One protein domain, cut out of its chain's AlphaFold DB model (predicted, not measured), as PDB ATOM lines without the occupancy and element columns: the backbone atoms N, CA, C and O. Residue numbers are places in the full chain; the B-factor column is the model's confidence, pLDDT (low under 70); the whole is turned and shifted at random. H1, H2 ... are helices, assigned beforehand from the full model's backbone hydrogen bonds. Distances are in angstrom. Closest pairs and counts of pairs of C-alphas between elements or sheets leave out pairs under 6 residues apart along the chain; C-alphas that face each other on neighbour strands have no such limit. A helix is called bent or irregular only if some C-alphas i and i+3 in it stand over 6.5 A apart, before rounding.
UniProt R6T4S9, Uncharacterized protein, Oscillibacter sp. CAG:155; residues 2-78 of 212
ATOM      1  N   LEU A   2       0.818  27.362 -14.622       76.38
ATOM      2  CA  LEU A   2       0.047  26.867 -15.785       76.38
ATOM      3  C   LEU A   2      -1.369  27.470 -15.883       76.38
ATOM      4  O   LEU A   2      -1.780  27.902 -16.953       76.38
ATOM      5  N   LEU A   3      -2.064  27.606 -14.748       83.50
ATOM      6  CA  LEU A   3      -3.375  28.257 -14.684       83.50
ATOM      7  C   LEU A   3      -3.349  29.723 -15.162       83.50
ATOM      8  O   LEU A   3      -4.247  30.148 -15.874       83.50
ATOM      9  N   VAL A   4      -2.306  30.486 -14.822       84.38
ATOM     10  CA  VAL A   4      -2.158  31.883 -15.270       84.38
ATOM     11  C   VAL A   4      -2.063  31.947 -16.793       84.38
ATOM     12  O   VAL A   4      -2.725  32.774 -17.412       84.38
ATOM     13  N   TYR A   5      -1.307  31.032 -17.408       82.50
ATOM     14  CA  TYR A   5      -1.219  30.934 -18.866       82.50
ATOM     15  C   TYR A   5      -2.538  30.486 -19.505       82.50
ATOM     16  O   TYR A   5      -2.922  31.030 -20.537       82.50
ATOM     17  N   ALA A   6      -3.268  29.559 -18.877       87.12
ATOM     18  CA  ALA A   6      -4.586  29.133 -19.352       87.12
ATOM     19  C   ALA A   6      -5.611  30.285 -19.342       87.12
ATOM     20  O   ALA A   6      -6.409  30.415 -20.267       87.12
ATOM     21  N   PHE A   7      -5.552  31.163 -18.335       90.06
ATOM     22  CA  PHE A   7      -6.411  32.349 -18.222       90.06
ATOM     23  C   PHE A   7      -5.865  33.580 -18.964       90.06
ATOM     24  O   PHE A   7      -6.496  34.642 -18.965       90.06
ATOM     25  N   LEU A   8      -4.715  33.468 -19.633       88.88
ATOM     26  CA  LEU A   8      -4.098  34.583 -20.348       88.88
ATOM     27  C   LEU A   8      -4.993  35.174 -21.457       88.88
ATOM     28  O   LEU A   8      -5.068  36.399 -21.544       88.88
ATOM     29  N   PRO A   9      -5.720  34.385 -22.278       91.12
ATOM     30  CA  PRO A   9      -6.640  34.943 -23.273       91.12
ATOM     31  C   PRO A   9      -7.749  35.792 -22.638       91.12
ATOM     32  O   PRO A   9      -8.087  36.856 -23.149       91.12
ATOM     33  N   ILE A  10      -8.263  35.355 -21.485       91.81
ATOM     34  CA  ILE A  10      -9.330  36.046 -20.750       91.81
ATOM     35  C   ILE A  10      -8.798  37.349 -20.155       91.81
ATOM     36  O   ILE A  10      -9.387  38.409 -20.352       91.81
ATOM     37  N   THR A  11      -7.655  37.297 -19.467       91.94
ATOM     38  CA  THR A  11      -7.042  38.505 -18.888       91.94
ATOM     39  C   THR A  11      -6.657  39.524 -19.960       91.94
ATOM     40  O   THR A  11      -6.824  40.719 -19.731       91.94
ATOM     41  N   ARG A  12      -6.236  39.083 -21.154       91.25
ATOM     42  CA  ARG A  12      -6.012  39.960 -22.316       91.25
ATOM     43  C   ARG A  12      -7.295  40.609 -22.820       91.25
ATOM     44  O   ARG A  12      -7.280  41.799 -23.119       91.25
ATOM     45  N   LEU A  13      -8.397  39.862 -22.893       93.19
ATOM     46  CA  LEU A  13      -9.693  40.410 -23.295       93.19
ATOM     47  C   LEU A  13     -10.144  41.503 -22.323       93.19
ATOM     48  O   LEU A  13     -10.523  42.587 -22.766       93.19
ATOM     49  N   VAL A  14     -10.037  41.246 -21.016       92.75
ATOM     50  CA  VAL A  14     -10.333  42.242 -19.976       92.75
ATOM     51  C   VAL A  14      -9.406  43.450 -20.109       92.75
ATOM     52  O   VAL A  14      -9.886  44.575 -20.129       92.75
ATOM     53  N   ALA A  15      -8.098  43.243 -20.258       91.75
ATOM     54  CA  ALA A  15      -7.127  44.325 -20.420       91.75
ATOM     55  C   ALA A  15      -7.405  45.214 -21.647       91.75
ATOM     56  O   ALA A  15      -7.189  46.424 -21.580       91.75
ATOM     57  N   ALA A  16      -7.896  44.627 -22.741       91.75
ATOM     58  CA  ALA A  16      -8.190  45.336 -23.983       91.75
ATOM     59  C   ALA A  16      -9.512  46.125 -23.953       91.75
ATOM     60  O   ALA A  16      -9.600  47.162 -24.604       91.75
ATOM     61  N   HIS A  17     -10.530  45.656 -23.221       92.81
ATOM     62  CA  HIS A  17     -11.886  46.228 -23.290       92.81
ATOM     63  C   HIS A  17     -12.367  46.888 -21.994       92.81
ATOM     64  O   HIS A  17     -13.313  47.677 -22.026       92.81
ATOM     65  N   ALA A  18     -11.773  46.569 -20.844       91.38
ATOM     66  CA  ALA A  18     -12.218  47.122 -19.575       91.38
ATOM     67  C   ALA A  18     -11.841  48.601 -19.458       91.38
ATOM     68  O   ALA A  18     -10.694  49.003 -19.657       91.38
ATOM     69  N   THR A  19     -12.808  49.414 -19.045       92.94
ATOM     70  CA  THR A  19     -12.554  50.808 -18.667       92.94
ATOM     71  C   THR A  19     -11.686  50.883 -17.406       92.94
ATOM     72  O   THR A  19     -11.662  49.959 -16.591       92.94
ATOM     73  N   VAL A  20     -11.033  52.026 -17.175       90.75
ATOM     74  CA  VAL A  20     -10.209  52.265 -15.971       90.75
ATOM     75  C   VAL A  20     -10.992  52.002 -14.677       90.75
ATOM     76  O   VAL A  20     -10.458  51.408 -13.743       90.75
ATOM     77  N   ARG A  21     -12.279  52.379 -14.628       92.81
ATOM     78  CA  ARG A  21     -13.152  52.128 -13.466       92.81
ATOM     79  C   ARG A  21     -13.430  50.639 -13.261       92.81
ATOM     80  O   ARG A  21     -13.349  50.165 -12.134       92.81
ATOM     81  N   GLN A  22     -13.727  49.904 -14.332       93.75
ATOM     82  CA  GLN A  22     -13.954  48.455 -14.267       93.75
ATOM     83  C   GLN A  22     -12.682  47.708 -13.857       93.75
ATOM     84  O   GLN A  22     -12.746  46.813 -13.018       93.75
ATOM     85  N   MET A  23     -11.525  48.113 -14.388       93.62
ATOM     86  CA  MET A  23     -10.235  47.550 -13.995       93.62
ATOM     87  C   MET A  23      -9.936  47.827 -12.517       93.62
ATOM     88  O   MET A  23      -9.558  46.914 -11.789       93.62
ATOM     89  N   GLY A  24     -10.171  49.058 -12.048       93.75
ATOM     90  CA  GLY A  24     -10.021  49.420 -10.638       93.75
ATOM     91  C   GLY A  24     -10.944  48.618  -9.716       93.75
ATOM     92  O   GLY A  24     -10.501  48.144  -8.676       93.75
ATOM     93  N   TYR A  25     -12.199  48.401 -10.118       95.31
ATOM     94  CA  TYR A  25     -13.137  47.556  -9.375       95.31
ATOM     95  C   TYR A  25     -12.673  46.096  -9.313       95.31
ATOM     96  O   TYR A  25     -12.656  45.502  -8.237       95.31
ATOM     97  N   LEU A  26     -12.243  45.529 -10.445       94.81
ATOM     98  CA  LEU A  26     -11.746  44.155 -10.519       94.81
ATOM     99  C   LEU A  26     -10.499  43.970  -9.646       94.81
ATOM    100  O   LEU A  26     -10.441  43.028  -8.859       94.81
ATOM    101  N   LEU A  27      -9.530  44.885  -9.739       95.69
ATOM    102  CA  LEU A  27      -8.331  44.865  -8.899       95.69
ATOM    103  C   LEU A  27      -8.661  45.084  -7.421       95.69
ATOM    104  O   LEU A  27      -8.040  44.451  -6.574       95.69
ATOM    105  N   GLY A  28      -9.648  45.925  -7.104       96.00
ATOM    106  CA  GLY A  28     -10.144  46.106  -5.741       96.00
ATOM    107  C   GLY A  28     -10.740  44.817  -5.177       96.00
ATOM    108  O   GLY A  28     -10.354  44.388  -4.092       96.00
ATOM    109  N   LEU A  29     -11.614  44.150  -5.934       95.38
ATOM    110  CA  LEU A  29     -12.205  42.870  -5.541       95.38
ATOM    111  C   LEU A  29     -11.134  41.785  -5.368       95.38
ATOM    112  O   LEU A  29     -11.130  41.068  -4.369       95.38
ATOM    113  N   TRP A  30     -10.197  41.700  -6.314       96.06
ATOM    114  CA  TRP A  30      -9.059  40.789  -6.234       96.06
ATOM    115  C   TRP A  30      -8.180  41.074  -5.012       96.06
ATOM    116  O   TRP A  30      -7.813  40.145  -4.299       96.06
ATOM    117  N   PHE A  31      -7.867  42.339  -4.732       96.19
ATOM    118  CA  PHE A  31      -7.080  42.708  -3.562       96.19
ATOM    119  C   PHE A  31      -7.807  42.321  -2.273       96.19
ATOM    120  O   PHE A  31      -7.203  41.734  -1.381       96.19
ATOM    121  N   LEU A  32      -9.113  42.575  -2.180       95.06
ATOM    122  CA  LEU A  32      -9.900  42.215  -1.003       95.06
ATOM    123  C   LEU A  32      -9.942  40.698  -0.779       95.06
ATOM    124  O   LEU A  32      -9.639  40.245   0.321       95.06
ATOM    125  N   LEU A  33     -10.281  39.912  -1.801       94.12
ATOM    126  CA  LEU A  33     -10.550  38.473  -1.656       94.12
ATOM    127  C   LEU A  33      -9.317  37.578  -1.832       94.12
ATOM    128  O   LEU A  33      -9.255  36.481  -1.273       94.12
ATOM    129  N   GLY A  34      -8.348  38.027  -2.623       92.75
ATOM    130  CA  GLY A  34      -7.143  37.281  -2.967       92.75
ATOM    131  C   GLY A  34      -5.897  37.689  -2.193       92.75
ATOM    132  O   GLY A  34      -4.965  36.893  -2.160       92.75
ATOM    133  N   ILE A  35      -5.872  38.876  -1.570       95.00
ATOM    134  CA  ILE A  35      -4.705  39.380  -0.822       95.00
ATOM    135  C   ILE A  35      -5.056  39.670   0.640       95.00
ATOM    136  O   ILE A  35      -4.528  39.047   1.564       95.00
ATOM    137  N   LEU A  36      -5.971  40.615   0.865       94.00
ATOM    138  CA  LEU A  36      -6.298  41.123   2.191       94.00
ATOM    139  C   LEU A  36      -6.978  40.053   3.040       94.00
ATOM    140  O   LEU A  36      -6.498  39.760   4.131       94.00
ATOM    141  N   TYR A  37      -8.059  39.449   2.542       91.31
ATOM    142  CA  TYR A  37      -8.847  38.481   3.300       91.31
ATOM    143  C   TYR A  37      -8.029  37.253   3.742       91.31
ATOM    144  O   TYR A  37      -8.054  36.957   4.938       91.31
ATOM    145  N   PRO A  38      -7.216  36.598   2.880       89.88
ATOM    146  CA  PRO A  38      -6.296  35.545   3.319       89.88
ATOM    147  C   PRO A  38      -5.313  36.009   4.398       89.88
ATOM    148  O   PRO A  38      -5.058  35.278   5.352       89.88
ATOM    149  N   THR A  39      -4.809  37.243   4.287       89.94
ATOM    150  CA  THR A  39      -3.847  37.800   5.248       89.94
ATOM    151  C   THR A  39      -4.482  38.046   6.619       89.94
ATOM    152  O   THR A  39      -3.848  37.769   7.637       89.94
ATOM    153  N   VAL A  40      -5.718  38.563   6.666       90.75
ATOM    154  CA  VAL A  40      -6.363  38.983   7.925       90.75
ATOM    155  C   VAL A  40      -7.214  37.904   8.589       90.75
ATOM    156  O   VAL A  40      -7.495  38.020   9.778       90.75
ATOM    157  N   LYS A  41      -7.609  36.848   7.861       88.00
ATOM    158  CA  LYS A  41      -8.536  35.808   8.348       88.00
ATOM    159  C   LYS A  41      -8.105  35.152   9.662       88.00
ATOM    160  O   LYS A  41      -8.958  34.743  10.441       88.00
ATOM    161  N   ILE A  42      -6.801  35.040   9.903       86.31
ATOM    162  CA  ILE A  42      -6.252  34.416  11.114       86.31
ATOM    163  C   ILE A  42      -6.368  35.304  12.361       86.31
ATOM    164  O   ILE A  42      -6.157  34.825  13.472       86.31
ATOM    165  N   TYR A  43      -6.692  36.588  12.192       88.00
ATOM    166  CA  TYR A  43      -6.793  37.552  13.280       88.00
ATOM    167  C   TYR A  43      -8.247  37.796  13.672       88.00
ATOM    168  O   TYR A  43      -9.168  37.751  12.857       88.00
ATOM    169  N   TRP A  44      -8.456  38.097  14.947       86.94
ATOM    170  CA  TRP A  44      -9.753  38.546  15.438       86.94
ATOM    171  C   TRP A  44     -10.085  39.940  14.853       86.94
ATOM    172  O   TRP A  44      -9.179  40.772  14.773       86.94
ATOM    173  N   PRO A  45     -11.333  40.233  14.428       88.00
ATOM    174  CA  PRO A  45     -12.549  39.417  14.532       88.00
ATOM    175  C   PRO A  45     -12.803  38.488  13.332       88.00
ATOM    176  O   PRO A  45     -13.811  37.785  13.312       88.00
ATOM    177  N   PHE A  46     -11.927  38.454  12.324       87.56
ATOM    178  CA  PHE A  46     -12.136  37.649  11.113       87.56
ATOM    179  C   PHE A  46     -12.134  36.140  11.378       87.56
ATOM    180  O   PHE A  46     -12.720  35.390  10.601       87.56
ATOM    181  N   THR A  47     -11.570  35.697  12.503       87.12
ATOM    182  CA  THR A  47     -11.697  34.314  12.983       87.12
ATOM    183  C   THR A  47     -13.144  33.891  13.263       87.12
ATOM    184  O   THR A  47     -13.440  32.699  13.227       87.12
ATOM    185  N   LEU A  48     -14.061  34.841  13.490       88.88
ATOM    186  CA  LEU A  48     -15.493  34.584  13.682       88.88
ATOM    187  C   LEU A  48     -16.232  34.311  12.360       88.88
ATOM    188  O   LEU A  48     -17.364  33.833  12.371       88.88
ATOM    189  N   LEU A  49     -15.614  34.614  11.214       87.00
ATOM    190  CA  LEU A  49     -16.194  34.381   9.893       87.00
ATOM    191  C   LEU A  49     -16.021  32.907   9.506       87.00
ATOM    192  O   LEU A  49     -15.040  32.524   8.866       87.00
ATOM    193  N   VAL A  50     -16.995  32.085   9.895       84.94
ATOM    194  CA  VAL A  50     -17.047  30.636   9.633       84.94
ATOM    195  C   VAL A  50     -18.125  30.289   8.601       84.94
ATOM    196  O   VAL A  50     -19.079  31.036   8.410       84.94
ATOM    197  N   GLY A  51     -17.992  29.141   7.929       88.31
ATOM    198  CA  GLY A  51     -18.942  28.699   6.903       88.31
ATOM    199  C   GLY A  51     -18.727  29.407   5.564       88.31
ATOM    200  O   GLY A  51     -17.602  29.452   5.069       88.31
ATOM    201  N   ILE A  52     -19.791  29.965   4.976       85.62
ATOM    202  CA  ILE A  52     -19.774  30.576   3.631       85.62
ATOM    203  C   ILE A  52     -18.669  31.639   3.460       85.62
ATOM    204  O   ILE A  52     -17.950  31.565   2.464       85.62
ATOM    205  N   PRO A  53     -18.429  32.568   4.410       85.94
ATOM    206  CA  PRO A  53     -17.355  33.555   4.284       85.94
ATOM    207  C   PRO A  53     -15.967  32.949   4.071       85.94
ATOM    208  O   PRO A  53     -15.148  33.510   3.351       85.94
ATOM    209  N   THR A  54     -15.701  31.757   4.616       84.12
ATOM    210  CA  THR A  54     -14.404  31.090   4.425       84.12
ATOM    211  C   THR A  54     -14.149  30.684   2.974       84.12
ATOM    212  O   THR A  54     -12.989  30.548   2.591       84.12
ATOM    213  N   GLN A  55     -15.203  30.526   2.169       86.62
ATOM    214  CA  GLN A  55     -15.129  30.155   0.756       86.62
ATOM    215  C   GLN A  55     -14.862  31.355  -0.162       86.62
ATOM    216  O   GLN A  55     -14.558  31.163  -1.335       86.62
ATOM    217  N   TRP A  56     -14.940  32.588   0.350       86.81
ATOM    218  CA  TRP A  56     -14.628  33.794  -0.428       86.81
ATOM    219  C   TRP A  56     -13.129  33.946  -0.720       86.81
ATOM    220  O   TRP A  56     -12.747  34.738  -1.579       86.81
ATOM    221  N   LEU A  57     -12.278  33.196  -0.013       86.62
ATOM    222  CA  LEU A  57     -10.833  33.181  -0.222       86.62
ATOM    223  C   LEU A  57     -10.511  32.670  -1.622       86.62
ATOM    224  O   LEU A  57     -10.792  31.519  -1.962       86.62
ATOM    225  N   MET A  58      -9.819  33.490  -2.406       87.19
ATOM    226  CA  MET A  58      -9.206  32.982  -3.625       87.19
ATOM    227  C   MET A  58      -7.973  32.157  -3.259       87.19
ATOM    228  O   MET A  58      -7.044  32.647  -2.619       87.19
ATOM    229  N   ASN A  59      -7.934  30.902  -3.708       88.06
ATOM    230  CA  ASN A  59      -6.723  30.086  -3.634       88.06
ATOM    231  C   ASN A  59      -5.564  30.816  -4.340       88.06
ATOM    232  O   ASN A  59      -5.779  31.439  -5.385       88.06
ATOM    233  N   MET A  60      -4.340  30.688  -3.812       86.06
ATOM    234  CA  MET A  60      -3.134  31.322  -4.360       86.06
ATOM    235  C   MET A  60      -3.008  31.208  -5.877       86.06
ATOM    236  O   MET A  60      -2.611  32.161  -6.543       86.06
ATOM    237  N   THR A  61      -3.371  30.059  -6.446       87.06
ATOM    238  CA  THR A  61      -3.233  29.844  -7.890       87.06
ATOM    239  C   THR A  61      -4.138  30.786  -8.688       87.06
ATOM    240  O   THR A  61      -3.683  31.389  -9.658       87.06
ATOM    241  N   TYR A  62      -5.388  30.975  -8.258       89.62
ATOM    242  CA  TYR A  62      -6.318  31.918  -8.887       89.62
ATOM    243  C   TYR A  62      -5.972  33.361  -8.542       89.62
ATOM    244  O   TYR A  62      -6.011  34.230  -9.410       89.62
ATOM    245  N   ALA A  63      -5.575  33.618  -7.296       92.38
ATOM    246  CA  ALA A  63      -5.167  34.947  -6.877       92.38
ATOM    247  C   ALA A  63      -3.918  35.419  -7.650       92.38
ATOM    248  O   ALA A  63      -3.806  36.599  -7.966       92.38
ATOM    249  N   SER A  64      -3.035  34.511  -8.082       91.31
ATOM    250  CA  SER A  64      -1.877  34.868  -8.911       91.31
ATOM    251  C   SER A  64      -2.241  35.465 -10.280       91.31
ATOM    252  O   SER A  64      -1.459  36.236 -10.833       91.31
ATOM    253  N   ILE A  65      -3.443  35.184 -10.804       92.75
ATOM    254  CA  ILE A  65      -3.947  35.768 -12.059       92.75
ATOM    255  C   ILE A  65      -4.139  37.283 -11.904       92.75
ATOM    256  O   ILE A  65      -3.856  38.042 -12.826       92.75
ATOM    257  N   GLY A  66      -4.557  37.766 -10.731       93.31
ATOM    258  CA  GLY A  66      -4.747  39.203 -10.524       93.31
ATOM    259  C   GLY A  66      -3.449  40.009 -10.618       93.31
ATOM    260  O   GLY A  66      -3.487  41.151 -11.073       93.31
ATOM    261  N   TYR A  67      -2.288  39.403 -10.333       93.19
ATOM    262  CA  TYR A  67      -0.996  40.066 -10.542       93.19
ATOM    263  C   TYR A  67      -0.720  40.385 -12.018       93.19
ATOM    264  O   TYR A  67      -0.056  41.384 -12.297       93.19
ATOM    265  N   THR A  68      -1.243  39.608 -12.978       92.69
ATOM    266  CA  THR A  68      -1.058  39.929 -14.405       92.69
ATOM    267  C   THR A  68      -1.852  41.170 -14.803       92.69
ATOM    268  O   THR A  68      -1.352  42.010 -15.551       92.69
ATOM    269  N   LEU A  69      -3.070  41.315 -14.271       93.81
ATOM    270  CA  LEU A  69      -3.907  42.499 -14.482       93.81
ATOM    271  C   LEU A  69      -3.347  43.720 -13.747       93.81
ATOM    272  O   LEU A  69      -3.341  44.813 -14.310       93.81
ATOM    273  N   LEU A  70      -2.811  43.534 -12.536       94.75
ATOM    274  CA  LEU A  70      -2.131  44.593 -11.792       94.75
ATOM    275  C   LEU A  70      -0.912  45.110 -12.565       94.75
ATOM    276  O   LEU A  70      -0.787  46.313 -12.771       94.75
ATOM    277  N   GLY A  71      -0.044  44.215 -13.047       93.12
ATOM    278  CA  GLY A  71       1.125  44.591 -13.847       93.12
ATOM    279  C   GLY A  71       0.749  45.342 -15.129       93.12
ATOM    280  O   GLY A  71       1.363  46.361 -15.454       93.12
ATOM    281  N   TYR A  72      -0.312  44.901 -15.816       93.06
ATOM    282  CA  TYR A  72      -0.862  45.626 -16.963       93.06
ATOM    283  C   TYR A  72      -1.357  47.025 -16.576       93.06
ATOM    284  O   TYR A  72      -0.992  48.004 -17.223       93.06
ATOM    285  N   PHE A  73      -2.140  47.143 -15.502       92.81
ATOM    286  CA  PHE A  73      -2.677  48.424 -15.042       92.81
ATOM    287  C   PHE A  73      -1.568  49.427 -14.694       92.81
ATOM    288  O   PHE A  73      -1.650  50.593 -15.092       92.81
ATOM    289  N   LEU A  74      -0.512  48.960 -14.019       91.81
ATOM    290  CA  LEU A  74       0.672  49.756 -13.681       91.81
ATOM    291  C   LEU A  74       1.469  50.184 -14.922       91.81
ATOM    292  O   LEU A  74       1.979  51.303 -14.962       91.81
ATOM    293  N   SER A  75       1.548  49.321 -15.937       90.75
ATOM    294  CA  SER A  75       2.179  49.651 -17.222       90.75
ATOM    295  C   SER A  75       1.383  50.671 -18.027       90.75
ATOM    296  O   SER A  75       1.968  51.565 -18.632       90.75
ATOM    297  N   ALA A  76       0.054  50.551 -18.025       88.81
ATOM    298  CA  ALA A  76      -0.841  51.442 -18.757       88.81
ATOM    299  C   ALA A  76      -0.932  52.843 -18.124       88.81
ATOM    300  O   ALA A  76      -1.161  53.819 -18.833       88.81
ATOM    301  N   HIS A  77      -0.713  52.963 -16.807       86.19
ATOM    302  CA  HIS A  77      -0.788  54.232 -16.068       86.19
ATOM    303  C   HIS A  77       0.519  54.536 -15.324       86.19
ATOM    304  O   HIS A  77       0.547  54.600 -14.089       86.19
ATOM    305  N   PRO A  78       1.634  54.733 -16.043       81.00
ATOM    306  CA  PRO A  78       2.932  54.759 -15.408       81.00
ATOM    307  C   PRO A  78       3.164  56.141 -14.774       81.00
ATOM    308  O   PRO A  78       3.213  57.177 -15.444       81.00
TER     309      PRO A  78
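This is residues 2 to 78 of the 212 residues of an uncharacterized protein of Oscillibacter sp. CAG:155 (UniProt R6T4S9). Two long helices, H3 and H5, pack on each other at a steep tilt and run opposite ways, while the short H1 and then H2 pack on successive parts of H5. Past the end of H3, the long link of residues 41 to 51 makes a wide loop at one end of the domain and folds back to the short H4, near H3. The printed part has 77 residues, with five named helices in the order H1, H2, H3, H4, H5 and no named strand; the class is all helix. It is only just loose, close to compact, with a radius of gyration of the C-alphas of 14.0 A, and only just elongated, with spans of 40 by 26 by 18 A.

H1, residues 2 to 6, begins at C-alpha 2 at (0.047, 26.867, -15.785) and is 6.3 A long from first to last C-alpha. H2, residues 8 to 17, is 14.3 A long. H3, residues 20 to 40, is the longest helix by residues and is 27.6 A long, from C-alpha 20 at (-10.209, 52.265, -15.971). It has a kink of 25 degrees near residue 32, and it is irregular, but only just: C-alphas 34 and 37 are 6.6 A apart. H4, residues 52 to 56, is 7.3 A long. H5, residues 60 to 76, is 24.8 A long and ends at C-alpha 76 at (-0.841, 51.442, -18.757).

H5 is the hub and touches three helices. H5 touches H1 with residues 61 to 65 alone; the closest C-alphas, of Val 4 and Ile 65, are 5.3 A apart. H5 touches H2 with residues 65 to 72 alone, closest at the C-alphas of Thr 11 and Leu 69, 6.7 A apart. H2 and H5 run the same way at a tilt of 38 degrees, only just steep. H3 and H5 touch, closest at the C-alphas of Gly 34 and Ala 63, 5.0 A apart, and run opposite ways at a steep tilt of 39 degrees. H2 and H3 are close but not clearly touching, with the closest C-alphas, of Ala 15 and Met 23, 7.8 A apart. H4 touches no helix but is near H3; the closest C-alphas, of Leu 33 and Trp 56, are 6.3 A apart. H1 and H2 meet only through their link. Every O i to N i+4 pair is within hydrogen-bond range in H1 and H2, against 14 of 17 in H3, 8 of 13 in H5 and 0 of 1 in H4, where 2 of 2 O i to N i+3 pairs are within range.

The two C-alphas farthest apart, of Gly 51 and Pro 78, are 40.7 A apart. The printed part has no cut. The link from H3 to H4 is long, with 11 residues; the other three are tight. The mean pLDDT of the printed part is 90.2, and no printed residue is under 70.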